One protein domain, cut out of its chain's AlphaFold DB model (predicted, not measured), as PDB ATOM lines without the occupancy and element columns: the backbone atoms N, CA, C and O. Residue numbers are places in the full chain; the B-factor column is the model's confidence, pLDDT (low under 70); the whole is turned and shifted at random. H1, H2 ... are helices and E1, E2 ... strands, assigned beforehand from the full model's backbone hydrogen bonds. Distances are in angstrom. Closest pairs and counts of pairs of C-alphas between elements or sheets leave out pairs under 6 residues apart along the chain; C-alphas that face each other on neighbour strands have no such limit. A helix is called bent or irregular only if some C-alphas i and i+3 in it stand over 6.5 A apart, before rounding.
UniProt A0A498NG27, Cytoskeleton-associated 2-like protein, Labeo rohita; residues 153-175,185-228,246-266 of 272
ATOM      1  N   ALA A 153     -40.507   3.654 -28.073       82.69
ATOM      2  CA  ALA A 153     -40.687   2.235 -27.804       82.69
ATOM      3  C   ALA A 153     -41.667   2.023 -26.644       82.69
ATOM      4  O   ALA A 153     -41.530   2.615 -25.573       82.69
ATOM      5  N   LEU A 154     -42.637   1.138 -26.847       84.56
ATOM      6  CA  LEU A 154     -43.535   0.644 -25.816       84.56
ATOM      7  C   LEU A 154     -42.988  -0.678 -25.272       84.56
ATOM      8  O   LEU A 154     -42.899  -1.667 -26.002       84.56
ATOM      9  N   ILE A 155     -42.647  -0.701 -23.983       86.31
ATOM     10  CA  ILE A 155     -42.090  -1.881 -23.312       86.31
ATOM     11  C   ILE A 155     -43.134  -2.448 -22.348       86.31
ATOM     12  O   ILE A 155     -43.490  -1.829 -21.344       86.31
ATOM     13  N   CYS A 156     -43.627  -3.650 -22.632       83.44
ATOM     14  CA  CYS A 156     -44.650  -4.318 -21.831       83.44
ATOM     15  C   CYS A 156     -44.111  -5.606 -21.207       83.44
ATOM     16  O   CYS A 156     -43.755  -6.556 -21.903       83.44
ATOM     17  N   GLY A 157     -44.110  -5.657 -19.876       84.38
ATOM     18  CA  GLY A 157     -43.793  -6.856 -19.112       84.38
ATOM     19  C   GLY A 157     -45.030  -7.726 -18.892       84.38
ATOM     20  O   GLY A 157     -46.111  -7.232 -18.560       84.38
ATOM     21  N   ARG A 158     -44.885  -9.044 -19.035       84.06
ATOM     22  CA  ARG A 158     -45.965 -10.000 -18.785       84.06
ATOM     23  C   ARG A 158     -46.361  -9.974 -17.307       84.06
ATOM     24  O   ARG A 158     -45.522 -10.108 -16.413       84.06
ATOM     25  N   ARG A 159     -47.666  -9.875 -17.048       82.44
ATOM     26  CA  ARG A 159     -48.256 -10.023 -15.711       82.44
ATOM     27  C   ARG A 159     -48.916 -11.392 -15.587       82.44
ATOM     28  O   ARG A 159     -49.831 -11.710 -16.338       82.44
ATOM     29  N   GLY A 160     -48.425 -12.211 -14.664       80.69
ATOM     30  CA  GLY A 160     -49.022 -13.491 -14.289       80.69
ATOM     31  C   GLY A 160     -49.552 -13.460 -12.853       80.69
ATOM     32  O   GLY A 160     -49.174 -12.602 -12.061       80.69
ATOM     33  N   GLY A 161     -50.402 -14.426 -12.491       82.56
ATOM     34  CA  GLY A 161     -50.990 -14.489 -11.144       82.56
ATOM     35  C   GLY A 161     -49.974 -14.740 -10.016       82.56
ATOM     36  O   GLY A 161     -50.181 -14.302  -8.888       82.56
ATOM     37  N   SER A 162     -48.858 -15.418 -10.313       88.19
ATOM     38  CA  SER A 162     -47.798 -15.746  -9.343       88.19
ATOM     39  C   SER A 162     -46.542 -14.880  -9.475       88.19
ATOM     40  O   SER A 162     -45.802 -14.713  -8.497       88.19
ATOM     41  N   SER A 163     -46.302 -14.297 -10.653       90.88
ATOM     42  CA  SER A 163     -45.171 -13.407 -10.908       90.88
ATOM     43  C   SER A 163     -45.497 -12.302 -11.905       90.88
ATOM     44  O   SER A 163     -46.204 -12.545 -12.881       90.88
ATOM     45  N   VAL A 164     -44.901 -11.131 -11.708       91.81
ATOM     46  CA  VAL A 164     -44.989  -9.970 -12.598       91.81
ATOM     47  C   VAL A 164     -43.595  -9.539 -13.031       91.81
ATOM     48  O   VAL A 164     -42.634  -9.691 -12.276       91.81
ATOM     49  N   VAL A 165     -43.471  -9.025 -14.249       93.00
ATOM     50  CA  VAL A 165     -42.247  -8.338 -14.663       93.00
ATOM     51  C   VAL A 165     -42.323  -6.881 -14.220       93.00
ATOM     52  O   VAL A 165     -43.323  -6.207 -14.463       93.00
ATOM     53  N   LYS A 166     -41.262  -6.421 -13.562       92.12
ATOM     54  CA  LYS A 166     -41.013  -5.020 -13.217       92.12
ATOM     55  C   LYS A 166     -39.684  -4.579 -13.798       92.12
ATOM     56  O   LYS A 166     -38.887  -5.418 -14.207       92.12
ATOM     57  N   TYR A 167     -39.434  -3.285 -13.783       91.81
ATOM     58  CA  TYR A 167     -38.191  -2.711 -14.259       91.81
ATOM     59  C   TYR A 167     -37.438  -2.098 -13.095       91.81
ATOM     60  O   TYR A 167     -37.921  -1.173 -12.445       91.81
ATOM     61  N   LYS A 168     -36.271  -2.672 -12.823       91.88
ATOM     62  CA  LYS A 168     -35.342  -2.207 -11.809       91.88
ATOM     63  C   LYS A 168     -34.516  -1.062 -12.386       91.88
ATOM     64  O   LYS A 168     -33.943  -1.227 -13.467       91.88
ATOM     65  N   ILE A 169     -34.450   0.046 -11.659       90.69
ATOM     66  CA  ILE A 169     -33.671   1.227 -12.024       90.69
ATOM     67  C   ILE A 169     -32.351   1.202 -11.269       90.69
ATOM     68  O   ILE A 169     -32.345   1.137 -10.044       90.69
ATOM     69  N   THR A 170     -31.233   1.254 -11.986       89.25
ATOM     70  CA  THR A 170     -29.901   1.315 -11.366       89.25
ATOM     71  C   THR A 170     -29.040   2.362 -12.054       89.25
ATOM     72  O   THR A 170     -29.001   2.403 -13.275       89.25
ATOM     73  N   ALA A 171     -28.303   3.181 -11.306       85.19
ATOM     74  CA  ALA A 171     -27.343   4.135 -11.883       85.19
ATOM     75  C   ALA A 171     -26.052   3.457 -12.389       85.19
ATOM     76  O   ALA A 171     -25.284   4.032 -13.156       85.19
ATOM     77  N   THR A 172     -25.807   2.208 -11.977       77.50
ATOM     78  CA  THR A 172     -24.613   1.449 -12.355       77.50
ATOM     79  C   THR A 172     -24.938   0.350 -13.382       77.50
ATOM     80  O   THR A 172     -25.976  -0.312 -13.259       77.50
ATOM     81  N   PRO A 173     -24.056   0.096 -14.372       65.31
ATOM     82  CA  PRO A 173     -24.274  -0.913 -15.422       65.31
ATOM     83  C   PRO A 173     -24.354  -2.372 -14.919       65.31
ATOM     84  O   PRO A 173     -24.870  -3.239 -15.625       65.31
ATOM     85  N   GLY A 174     -23.925  -2.639 -13.676       61.06
ATOM     86  CA  GLY A 174     -24.061  -3.913 -12.956       61.06
ATOM     87  C   GLY A 174     -22.909  -4.910 -13.153       61.06
ATOM     88  O   GLY A 174     -22.415  -5.091 -14.258       61.06
ATOM     89  N   GLY A 175     -22.516  -5.606 -12.071       55.34
ATOM     90  CA  GLY A 175     -21.682  -6.818 -12.153       55.34
ATOM     91  C   GLY A 175     -20.923  -7.241 -10.886       55.34
ATOM     92  O   GLY A 175     -20.804  -8.433 -10.624       55.34
ATOM     93  N   GLY A 185     -22.732   7.119 -14.368       76.94
ATOM     94  CA  GLY A 185     -22.259   7.548 -15.682       76.94
ATOM     95  C   GLY A 185     -23.026   8.789 -16.141       76.94
ATOM     96  O   GLY A 185     -24.223   8.902 -15.884       76.94
ATOM     97  N   GLN A 186     -22.353   9.710 -16.829       83.44
ATOM     98  CA  GLN A 186     -22.989  10.877 -17.440       83.44
ATOM     99  C   GLN A 186     -22.769  10.873 -18.952       83.44
ATOM    100  O   GLN A 186     -21.672  10.570 -19.422       83.44
ATOM    101  N   VAL A 187     -23.808  11.228 -19.704       79.94
ATOM    102  CA  VAL A 187     -23.746  11.513 -21.145       79.94
ATOM    103  C   VAL A 187     -24.337  12.897 -21.353       79.94
ATOM    104  O   VAL A 187     -25.438  13.169 -20.882       79.94
ATOM    105  N   ASP A 188     -23.585  13.789 -21.995       80.75
ATOM    106  CA  ASP A 188     -23.992  15.177 -22.255       80.75
ATOM    107  C   ASP A 188     -24.510  15.915 -21.004       80.75
ATOM    108  O   ASP A 188     -25.480  16.668 -21.054       80.75
ATOM    109  N   GLY A 189     -23.905  15.654 -19.839       82.62
ATOM    110  CA  GLY A 189     -24.315  16.239 -18.556       82.62
ATOM    111  C   GLY A 189     -25.607  15.665 -17.954       82.62
ATOM    112  O   GLY A 189     -26.082  16.181 -16.944       82.62
ATOM    113  N   HIS A 190     -26.175  14.606 -18.538       84.06
ATOM    114  CA  HIS A 190     -27.343  13.895 -18.017       84.06
ATOM    115  C   HIS A 190     -26.909  12.596 -17.325       84.06
ATOM    116  O   HIS A 190     -26.114  11.827 -17.869       84.06
ATOM    117  N   GLU A 191     -27.448  12.332 -16.132       87.62
ATOM    118  CA  GLU A 191     -27.218  11.082 -15.395       87.62
ATOM    119  C   GLU A 191     -27.798   9.889 -16.168       87.62
ATOM    120  O   GLU A 191     -28.964   9.907 -16.561       87.62
ATOM    121  N   ILE A 192     -27.009   8.834 -16.361       88.44
ATOM    122  CA  ILE A 192     -27.458   7.602 -17.007       88.44
ATOM    123  C   ILE A 192     -28.041   6.656 -15.959       88.44
ATOM    124  O   ILE A 192     -27.379   6.289 -14.987       88.44
ATOM    125  N   ARG A 193     -29.260   6.171 -16.207       89.94
ATOM    126  CA  ARG A 193     -29.900   5.118 -15.413       89.94
ATOM    127  C   ARG A 193     -30.284   3.935 -16.283       89.94
ATOM    128  O   ARG A 193     -30.854   4.074 -17.359       89.94
ATOM    129  N   PHE A 194     -30.014   2.739 -15.793       89.44
ATOM    130  CA  PHE A 194     -30.335   1.492 -16.464       89.44
ATOM    131  C   PHE A 194     -31.725   1.016 -16.068       89.44
ATOM    132  O   PHE A 194     -32.035   0.869 -14.889       89.44
ATOM    133  N   PHE A 195     -32.541   0.727 -17.074       89.88
ATOM    134  CA  PHE A 195     -33.892   0.195 -16.968       89.88
ATOM    135  C   PHE A 195     -33.841  -1.302 -17.301       89.88
ATOM    136  O   PHE A 195     -33.816  -1.687 -18.469       89.88
ATOM    137  N   THR A 196     -33.757  -2.166 -16.280       91.88
ATOM    138  CA  THR A 196     -33.575  -3.620 -16.470       91.88
ATOM    139  C   THR A 196     -34.835  -4.398 -16.070       91.88
ATOM    140  O   THR A 196     -35.264  -4.287 -14.919       91.88
ATOM    141  N   PRO A 197     -35.407  -5.256 -16.934       93.50
ATOM    142  CA  PRO A 197     -36.547  -6.083 -16.567       93.50
ATOM    143  C   PRO A 197     -36.141  -7.197 -15.593       93.50
ATOM    144  O   PRO A 197     -35.148  -7.907 -15.782       93.50
ATOM    145  N   VAL A 198     -36.948  -7.374 -14.551       92.25
ATOM    146  CA  VAL A 198     -36.790  -8.375 -13.493       92.25
ATOM    147  C   VAL A 198     -38.120  -9.073 -13.217       92.25
ATOM    148  O   VAL A 198     -39.191  -8.471 -13.280       92.25
ATOM    149  N   ARG A 199     -38.069 -10.362 -12.874       92.50
ATOM    150  CA  ARG A 199     -39.254 -11.148 -12.507       92.50
ATOM    151  C   ARG A 199     -39.472 -11.097 -11.000       92.50
ATOM    152  O   ARG A 199     -38.604 -11.500 -10.231       92.50
ATOM    153  N   ARG A 200     -40.656 -10.659 -10.577       90.19
ATOM    154  CA  ARG A 200     -41.041 -10.486  -9.171       90.19
ATOM    155  C   ARG A 200     -42.165 -11.425  -8.792       90.19
ATOM    156  O   ARG A 200     -43.105 -11.616  -9.553       90.19
ATOM    157  N   SER A 201     -42.071 -12.025  -7.608       91.88
ATOM    158  CA  SER A 201     -43.178 -12.800  -7.048       91.88
ATOM    159  C   SER A 201     -44.246 -11.858  -6.506       91.88
ATOM    160  O   SER A 201     -43.954 -11.045  -5.631       91.88
ATOM    161  N   VAL A 202     -45.494 -12.049  -6.938       90.50
ATOM    162  CA  VAL A 202     -46.645 -11.265  -6.454       90.50
ATOM    163  C   VAL A 202     -46.821 -11.418  -4.942       90.50
ATOM    164  O   VAL A 202     -47.149 -10.461  -4.247       90.50
ATOM    165  N   ARG A 203     -46.579 -12.622  -4.409       91.25
ATOM    166  CA  ARG A 203     -46.694 -12.900  -2.971       91.25
ATOM    167  C   ARG A 203     -45.693 -12.082  -2.155       91.25
ATOM    168  O   ARG A 203     -46.074 -11.539  -1.128       91.25
ATOM    169  N   ILE A 204     -44.438 -12.018  -2.604       88.38
ATOM    170  CA  ILE A 204     -43.360 -11.309  -1.894       88.38
ATOM    171  C   ILE A 204     -43.522  -9.797  -2.054       88.38
ATOM    172  O   ILE A 204     -43.319  -9.055  -1.104       88.38
ATOM    173  N   GLU A 205     -43.927  -9.343  -3.237       86.94
ATOM    174  CA  GLU A 205     -44.156  -7.928  -3.521       86.94
ATOM    175  C   GLU A 205     -45.276  -7.334  -2.657       86.94
ATOM    176  O   GLU A 205     -45.127  -6.254  -2.101       86.94
ATOM    177  N   LYS A 206     -46.374  -8.071  -2.449       87.44
ATOM    178  CA  LYS A 206     -47.467  -7.629  -1.566       87.44
ATOM    179  C   LYS A 206     -47.039  -7.458  -0.108       87.44
ATOM    180  O   LYS A 206     -47.668  -6.699   0.625       87.44
ATOM    181  N   THR A 207     -46.017  -8.190   0.333       88.88
ATOM    182  CA  THR A 207     -45.534  -8.144   1.718       88.88
ATOM    183  C   THR A 207     -44.263  -7.320   1.881       88.88
ATOM    184  O   THR A 207     -43.882  -7.069   3.020       88.88
ATOM    185  N   SER A 208     -43.624  -6.862   0.796       85.50
ATOM    186  CA  SER A 208     -42.318  -6.194   0.866       85.50
ATOM    187  C   SER A 208     -42.360  -4.877   1.631       85.50
ATOM    188  O   SER A 208     -41.436  -4.580   2.378       85.50
ATOM    189  N   LEU A 209     -43.467  -4.138   1.522       81.94
ATOM    190  CA  LEU A 209     -43.692  -2.890   2.261       81.94
ATOM    191  C   LEU A 209     -43.779  -3.093   3.782       81.94
ATOM    192  O   LEU A 209     -43.641  -2.140   4.538       81.94
ATOM    193  N   ARG A 210     -44.021  -4.328   4.243       89.50
ATOM    194  CA  ARG A 210     -44.085  -4.660   5.675       89.50
ATOM    195  C   ARG A 210     -42.736  -5.080   6.245       89.50
ATOM    196  O   ARG A 210     -42.642  -5.309   7.447       89.50
ATOM    197  N   TYR A 211     -41.717  -5.248   5.404       87.50
ATOM    198  CA  TYR A 211     -40.396  -5.605   5.893       87.50
ATOM    199  C   TYR A 211     -39.688  -4.383   6.486       87.50
ATOM    200  O   TYR A 211     -39.890  -3.267   5.998       87.50
ATOM    201  N   PRO A 212     -38.841  -4.582   7.513       92.06
ATOM    202  CA  PRO A 212     -37.935  -3.544   7.991       92.06
ATOM    203  C   PRO A 212     -37.103  -2.968   6.842       92.06
ATOM    204  O   PRO A 212     -36.742  -3.707   5.928       92.06
ATOM    205  N   THR A 213     -36.736  -1.687   6.917       87.38
ATOM    206  CA  THR A 213     -36.013  -0.957   5.856       87.38
ATOM    207  C   THR A 213     -34.756  -1.679   5.363       87.38
ATOM    208  O   THR A 213     -34.469  -1.667   4.175       87.38
ATOM    209  N   ALA A 214     -34.046  -2.392   6.243       88.50
ATOM    210  CA  ALA A 214     -32.857  -3.171   5.883       88.50
ATOM    211  C   ALA A 214     -33.131  -4.372   4.948       88.50
ATOM    212  O   ALA A 214     -32.209  -4.892   4.328       88.50
ATOM    213  N   LEU A 215     -34.378  -4.845   4.878       85.12
ATOM    214  CA  LEU A 215     -34.833  -5.917   3.986       85.12
ATOM    215  C   LEU A 215     -35.660  -5.386   2.808       85.12
ATOM    216  O   LEU A 215     -36.088  -6.170   1.956       85.12
ATOM    217  N   GLN A 216     -35.919  -4.077   2.773       85.19
ATOM    218  CA  GLN A 216     -36.530  -3.439   1.622       85.19
ATOM    219  C   GLN A 216     -35.502  -3.330   0.499       85.19
ATOM    220  O   GLN A 216     -34.292  -3.327   0.710       85.19
ATOM    221  N   GLU A 217     -35.999  -3.302  -0.727       81.69
ATOM    222  CA  GLU A 217     -35.134  -3.153  -1.883       81.69
ATOM    223  C   GLU A 217     -34.703  -1.696  -2.020       81.69
ATOM    224  O   GLU A 217     -35.538  -0.798  -1.961       81.69
ATOM    225  N   HIS A 218     -33.403  -1.474  -2.194       82.38
ATOM    226  CA  HIS A 218     -32.834  -0.128  -2.287       82.38
ATOM    227  C   HIS A 218     -33.001   0.506  -3.669       82.38
ATOM    228  O   HIS A 218     -33.039   1.725  -3.784       82.38
ATOM    229  N   ASP A 219     -33.100  -0.319  -4.710       86.69
ATOM    230  CA  ASP A 219     -33.227   0.150  -6.084       86.69
ATOM    231  C   ASP A 219     -34.714   0.235  -6.480       86.69
ATOM    232  O   ASP A 219     -35.442  -0.756  -6.306       86.69
ATOM    233  N   PRO A 220     -35.179   1.363  -7.054       87.12
ATOM    234  CA  PRO A 220     -36.574   1.521  -7.436       87.12
ATOM    235  C   PRO A 220     -36.985   0.482  -8.483       87.12
ATOM    236  O   PRO A 220     -36.246   0.181  -9.425       87.12
ATOM    237  N   CYS A 221     -38.186  -0.076  -8.320       89.06
ATOM    238  CA  CYS A 221     -38.755  -1.071  -9.226       89.06
ATOM    239  C   CYS A 221     -40.152  -0.652  -9.684       89.06
ATOM    240  O   CYS A 221     -41.129  -0.799  -8.943       89.06
ATOM    241  N   VAL A 222     -40.252  -0.209 -10.934       88.12
ATOM    242  CA  VAL A 222     -41.479   0.348 -11.516       88.12
ATOM    243  C   VAL A 222     -42.142  -0.595 -12.512       88.12
ATOM    244  O   VAL A 222     -41.537  -1.558 -12.992       88.12
ATOM    245  N   THR A 223     -43.416  -0.344 -12.809       85.75
ATOM    246  CA  THR A 223     -44.161  -1.086 -13.837       85.75
ATOM    247  C   THR A 223     -44.209  -0.350 -15.167       85.75
ATOM    248  O   THR A 223     -44.312  -0.994 -16.212       85.75
ATOM    249  N   SER A 224     -44.094   0.975 -15.131       82.75
ATOM    250  CA  SER A 224     -44.033   1.850 -16.292       82.75
ATOM    251  C   SER A 224     -43.014   2.969 -16.061       82.75
ATOM    252  O   SER A 224     -42.703   3.300 -14.920       82.75
ATOM    253  N   LEU A 225     -42.503   3.573 -17.137       78.06
ATOM    254  CA  LEU A 225     -41.631   4.747 -17.019       78.06
ATOM    255  C   LEU A 225     -42.386   5.960 -16.442       78.06
ATOM    256  O   LEU A 225     -41.789   6.779 -15.751       78.06
ATOM    257  N   CYS A 226     -43.703   6.054 -16.667       76.31
ATOM    258  CA  CYS A 226     -44.547   7.114 -16.112       76.31
ATOM    259  C   CYS A 226     -44.542   7.115 -14.576       76.31
ATOM    260  O   CYS A 226     -44.640   8.185 -13.979       76.31
ATOM    261  N   ASP A 227     -44.364   5.945 -13.953       76.44
ATOM    262  CA  ASP A 227     -44.283   5.801 -12.495       76.44
ATOM    263  C   ASP A 227     -43.080   6.587 -11.917       76.44
ATOM    264  O   ASP A 227     -43.144   7.035 -10.779       76.44
ATOM    265  N   LEU A 228     -42.013   6.811 -12.703       73.12
ATOM    266  CA  LEU A 228     -40.805   7.546 -12.281       73.12
ATOM    267  C   LEU A 228     -40.947   9.069 -12.390       73.12
ATOM    268  O   LEU A 228     -40.271   9.817 -11.689       73.12
ATOM    269  N   PRO A 246     -32.616  12.623 -16.035       84.94
ATOM    270  CA  PRO A 246     -31.814  11.424 -16.242       84.94
ATOM    271  C   PRO A 246     -32.178  10.732 -17.563       84.94
ATOM    272  O   PRO A 246     -33.353  10.629 -17.928       84.94
ATOM    273  N   VAL A 247     -31.163  10.230 -18.261       89.00
ATOM    274  CA  VAL A 247     -31.304   9.437 -19.483       89.00
ATOM    275  C   VAL A 247     -31.439   7.970 -19.096       89.00
ATOM    276  O   VAL A 247     -30.594   7.413 -18.395       89.00
ATOM    277  N   TYR A 248     -32.499   7.323 -19.576       87.62
ATOM    278  CA  TYR A 248     -32.757   5.914 -19.296       87.62
ATOM    279  C   TYR A 248     -32.277   5.019 -20.439       87.62
ATOM    280  O   TYR A 248     -32.657   5.208 -21.591       87.62
ATOM    281  N   VAL A 249     -31.494   3.995 -20.104       89.88
ATOM    282  CA  VAL A 249     -30.999   2.979 -21.041       89.88
ATOM    283  C   VAL A 249     -31.663   1.645 -20.726       89.88
ATOM    284  O   VAL A 249     -31.474   1.090 -19.642       89.88
ATOM    285  N   TYR A 250     -32.440   1.103 -21.667       89.56
ATOM    286  CA  TYR A 250     -33.003  -0.240 -21.516       89.56
ATOM    287  C   TYR A 250     -31.904  -1.293 -21.634       89.56
ATOM    288  O   TYR A 250     -31.201  -1.358 -22.642       89.56
ATOM    289  N   ARG A 251     -31.786  -2.144 -20.614       89.88
ATOM    290  CA  ARG A 251     -30.886  -3.297 -20.631       89.88
ATOM    291  C   ARG A 251     -31.709  -4.564 -20.776       89.88
ATOM    292  O   ARG A 251     -32.513  -4.880 -19.901       89.88
ATOM    293  N   GLU A 252     -31.484  -5.303 -21.853       89.62
ATOM    294  CA  GLU A 252     -32.161  -6.577 -22.074       89.62
ATOM    295  C   GLU A 252     -31.804  -7.588 -20.969       89.62
ATOM    296  O   GLU A 252     -30.684  -7.622 -20.456       89.62
ATOM    297  N   ASN A 253     -32.775  -8.417 -20.580       90.38
ATOM    298  CA  ASN A 253     -32.548  -9.559 -19.703       90.38
ATOM    299  C   ASN A 253     -32.902 -10.831 -20.467       90.38
ATOM    300  O   ASN A 253     -34.082 -11.120 -20.676       90.38
ATOM    301  N   GLU A 254     -31.883 -11.599 -20.849       91.25
ATOM    302  CA  GLU A 254     -32.054 -12.798 -21.673       91.25
ATOM    303  C   GLU A 254     -33.001 -13.824 -21.036       91.25
ATOM    304  O   GLU A 254     -33.777 -14.476 -21.733       91.25
ATOM    305  N   ALA A 255     -33.026 -13.903 -19.701       90.12
ATOM    306  CA  ALA A 255     -33.903 -14.811 -18.965       90.12
ATOM    307  C   ALA A 255     -35.397 -14.434 -19.045       90.12
ATOM    308  O   ALA A 255     -36.249 -15.204 -18.600       90.12
ATOM    309  N   LEU A 256     -35.727 -13.242 -19.556       90.75
ATOM    310  CA  LEU A 256     -37.093 -12.720 -19.650       90.75
ATOM    311  C   LEU A 256     -37.503 -12.341 -21.074       90.75
ATOM    312  O   LEU A 256     -38.523 -11.666 -21.225       90.75
ATOM    313  N   ARG A 257     -36.780 -12.805 -22.102       86.19
ATOM    314  CA  ARG A 257     -37.108 -12.553 -23.517       86.19
ATOM    315  C   ARG A 257     -38.570 -12.857 -23.848       86.19
ATOM    316  O   ARG A 257     -39.281 -11.993 -24.344       86.19
ATOM    317  N   ASP A 258     -39.074 -14.016 -23.429       88.94
ATOM    318  CA  ASP A 258     -40.465 -14.433 -23.693       88.94
ATOM    319  C   ASP A 258     -41.511 -13.715 -22.819       88.94
ATOM    320  O   ASP A 258     -42.724 -13.919 -22.944       88.94
ATOM    321  N   HIS A 259     -41.053 -12.898 -21.873       87.50
ATOM    322  CA  HIS A 259     -41.882 -12.211 -20.891       87.50
ATOM    323  C   HIS A 259     -41.887 -10.690 -21.068       87.50
ATOM    324  O   HIS A 259     -42.659 -10.028 -20.373       87.50
ATOM    325  N   VAL A 260     -41.074 -10.135 -21.969       89.31
ATOM    326  CA  VAL A 260     -41.017  -8.698 -22.258       89.31
ATOM    327  C   VAL A 260     -41.211  -8.480 -23.749       89.31
ATOM    328  O   VAL A 260     -40.497  -9.042 -24.566       89.31
ATOM    329  N   GLN A 261     -42.184  -7.647 -24.102       88.44
ATOM    330  CA  GLN A 261     -42.429  -7.248 -25.483       88.44
ATOM    331  C   GLN A 261     -42.014  -5.794 -25.658       88.44
ATOM    332  O   GLN A 261     -42.501  -4.926 -24.932       88.44
ATOM    333  N   VAL A 262     -41.136  -5.541 -26.627       87.62
ATOM    334  CA  VAL A 262     -40.741  -4.197 -27.054       87.62
ATOM    335  C   VAL A 262     -41.387  -3.942 -28.408       87.62
ATOM    336  O   VAL A 262     -41.143  -4.678 -29.361       87.62
ATOM    337  N   LYS A 263     -42.236  -2.920 -28.493       87.31
ATOM    338  CA  LYS A 263     -42.858  -2.477 -29.742       87.31
ATOM    339  C   LYS A 263     -42.350  -1.088 -30.079       87.31
ATOM    340  O   LYS A 263     -42.515  -0.175 -29.276       87.31
ATOM    341  N   LEU A 264     -41.738  -0.932 -31.244       87.69
ATOM    342  CA  LEU A 264     -41.340   0.379 -31.743       87.69
ATOM    343  C   LEU A 264     -42.586   1.148 -32.196       87.69
ATOM    344  O   LEU A 264     -43.467   0.581 -32.840       87.69
ATOM    345  N   VAL A 265     -42.664   2.416 -31.815       85.56
ATOM    346  CA  VAL A 265     -43.734   3.339 -32.194       85.56
ATOM    347  C   VAL A 265     -43.205   4.201 -33.327       85.56
ATOM    348  O   VAL A 265     -42.150   4.812 -33.183       85.56
ATOM    349  N   TYR A 266     -43.930   4.244 -34.435       85.62
ATOM    350  CA  TYR A 266     -43.628   5.082 -35.591       85.62
ATOM    351  C   TYR A 266     -44.583   6.283 -35.593       85.62
ATOM    352  O   TYR A 266     -45.651   6.189 -34.983       85.62
TER     353      TYR A 266
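AT A GLANCE: This is residues 153 to 175, 185 to 228 and 246 to 266 of the 272 residues of the protein "Cytoskeleton-associated 2-like protein" of Labeo rohita (UniProt A0A498NG27). A narrow sheet of three strands, with the long E3 between E2 and E4, is the largest part; a two-stranded ribbon of E1 and E5 extends away from it, starting near Gly 157 and Val 260, with the short helix H2 at the joint. H1 follows the end of E3, and then comes a long stretch with no named element, residues 209 to 228, in which residues 210 to 215 stick out and residues 221 to 222 pair with E2. The printed part has 88 residues, with two named helices and five named strands in the order E1 E2 E3 H1 E4 H2 E5, a mixed class of helices and strands. The sheet E2, E3, E4 is mixed, and E1 with E5 is antiparallel. The whole is only just compact, close to loose, with a radius of gyration of the C-alphas of 14.1 A and spans of 40 by 31 by 26 A.

HOW THE PARTS SIT: E3, residues 190 to 201, is the inner strand between the edge strands E2, residues 163 to 170, and E4, residues 247 to 250. E2 and E3 are antiparallel at 158 degrees, with N 164 and O 200 within hydrogen-bond range at 2.8 A. E3 and E4 are parallel at 37 degrees, with N 193 and O 247 at 2.8 A. H1, residues 202 to 208, only grazes this sheet; its closest C-alphas to E2 are those of Val 202 and Ser 163, 5.2 A apart. H2, residues 254 to 259, only grazes it too; its closest C-alphas to E3 are those of Leu 256 and Pro 197, 7.3 A apart. H2 is irregular, with C-alphas 255 and 258 8.1 A apart. E1, residues 153 to 157, and E5, residues 260 to 265, are antiparallel at 161 degrees, with N 154 and O 263 at 2.8 A. The closest C-alphas of E1 and E2 are those of Gly 157 and Val 165, 4.9 A apart. O i to N i+4 pairs are within range in 2 of 3 for H1 and 0 of 2 for H2, where 2 of 3 O i to N i+3 pairs are.

IN THESE COORDINATES: E3 is 32.9 A long, E2 21.2 A, E5 15.8 A and E1 13.0 A. E1 begins at C-alpha 153 (-40.687, 2.235, -27.804), E3 ends at C-alpha 201 (-43.178, -12.800, -7.048), and E5 ends at C-alpha 265 (-43.734, 3.339, -32.194).

THE WHOLE: The two C-alphas farthest apart are those of Pro 212 and Tyr 266, 44.8 A. Residues 176 to 184 and 229 to 245 are not printed; the gaps between C-alphas are 14.8 A and 10.6 A. The links printed whole are tight. Residues 173 to 175 have pLDDT under 70.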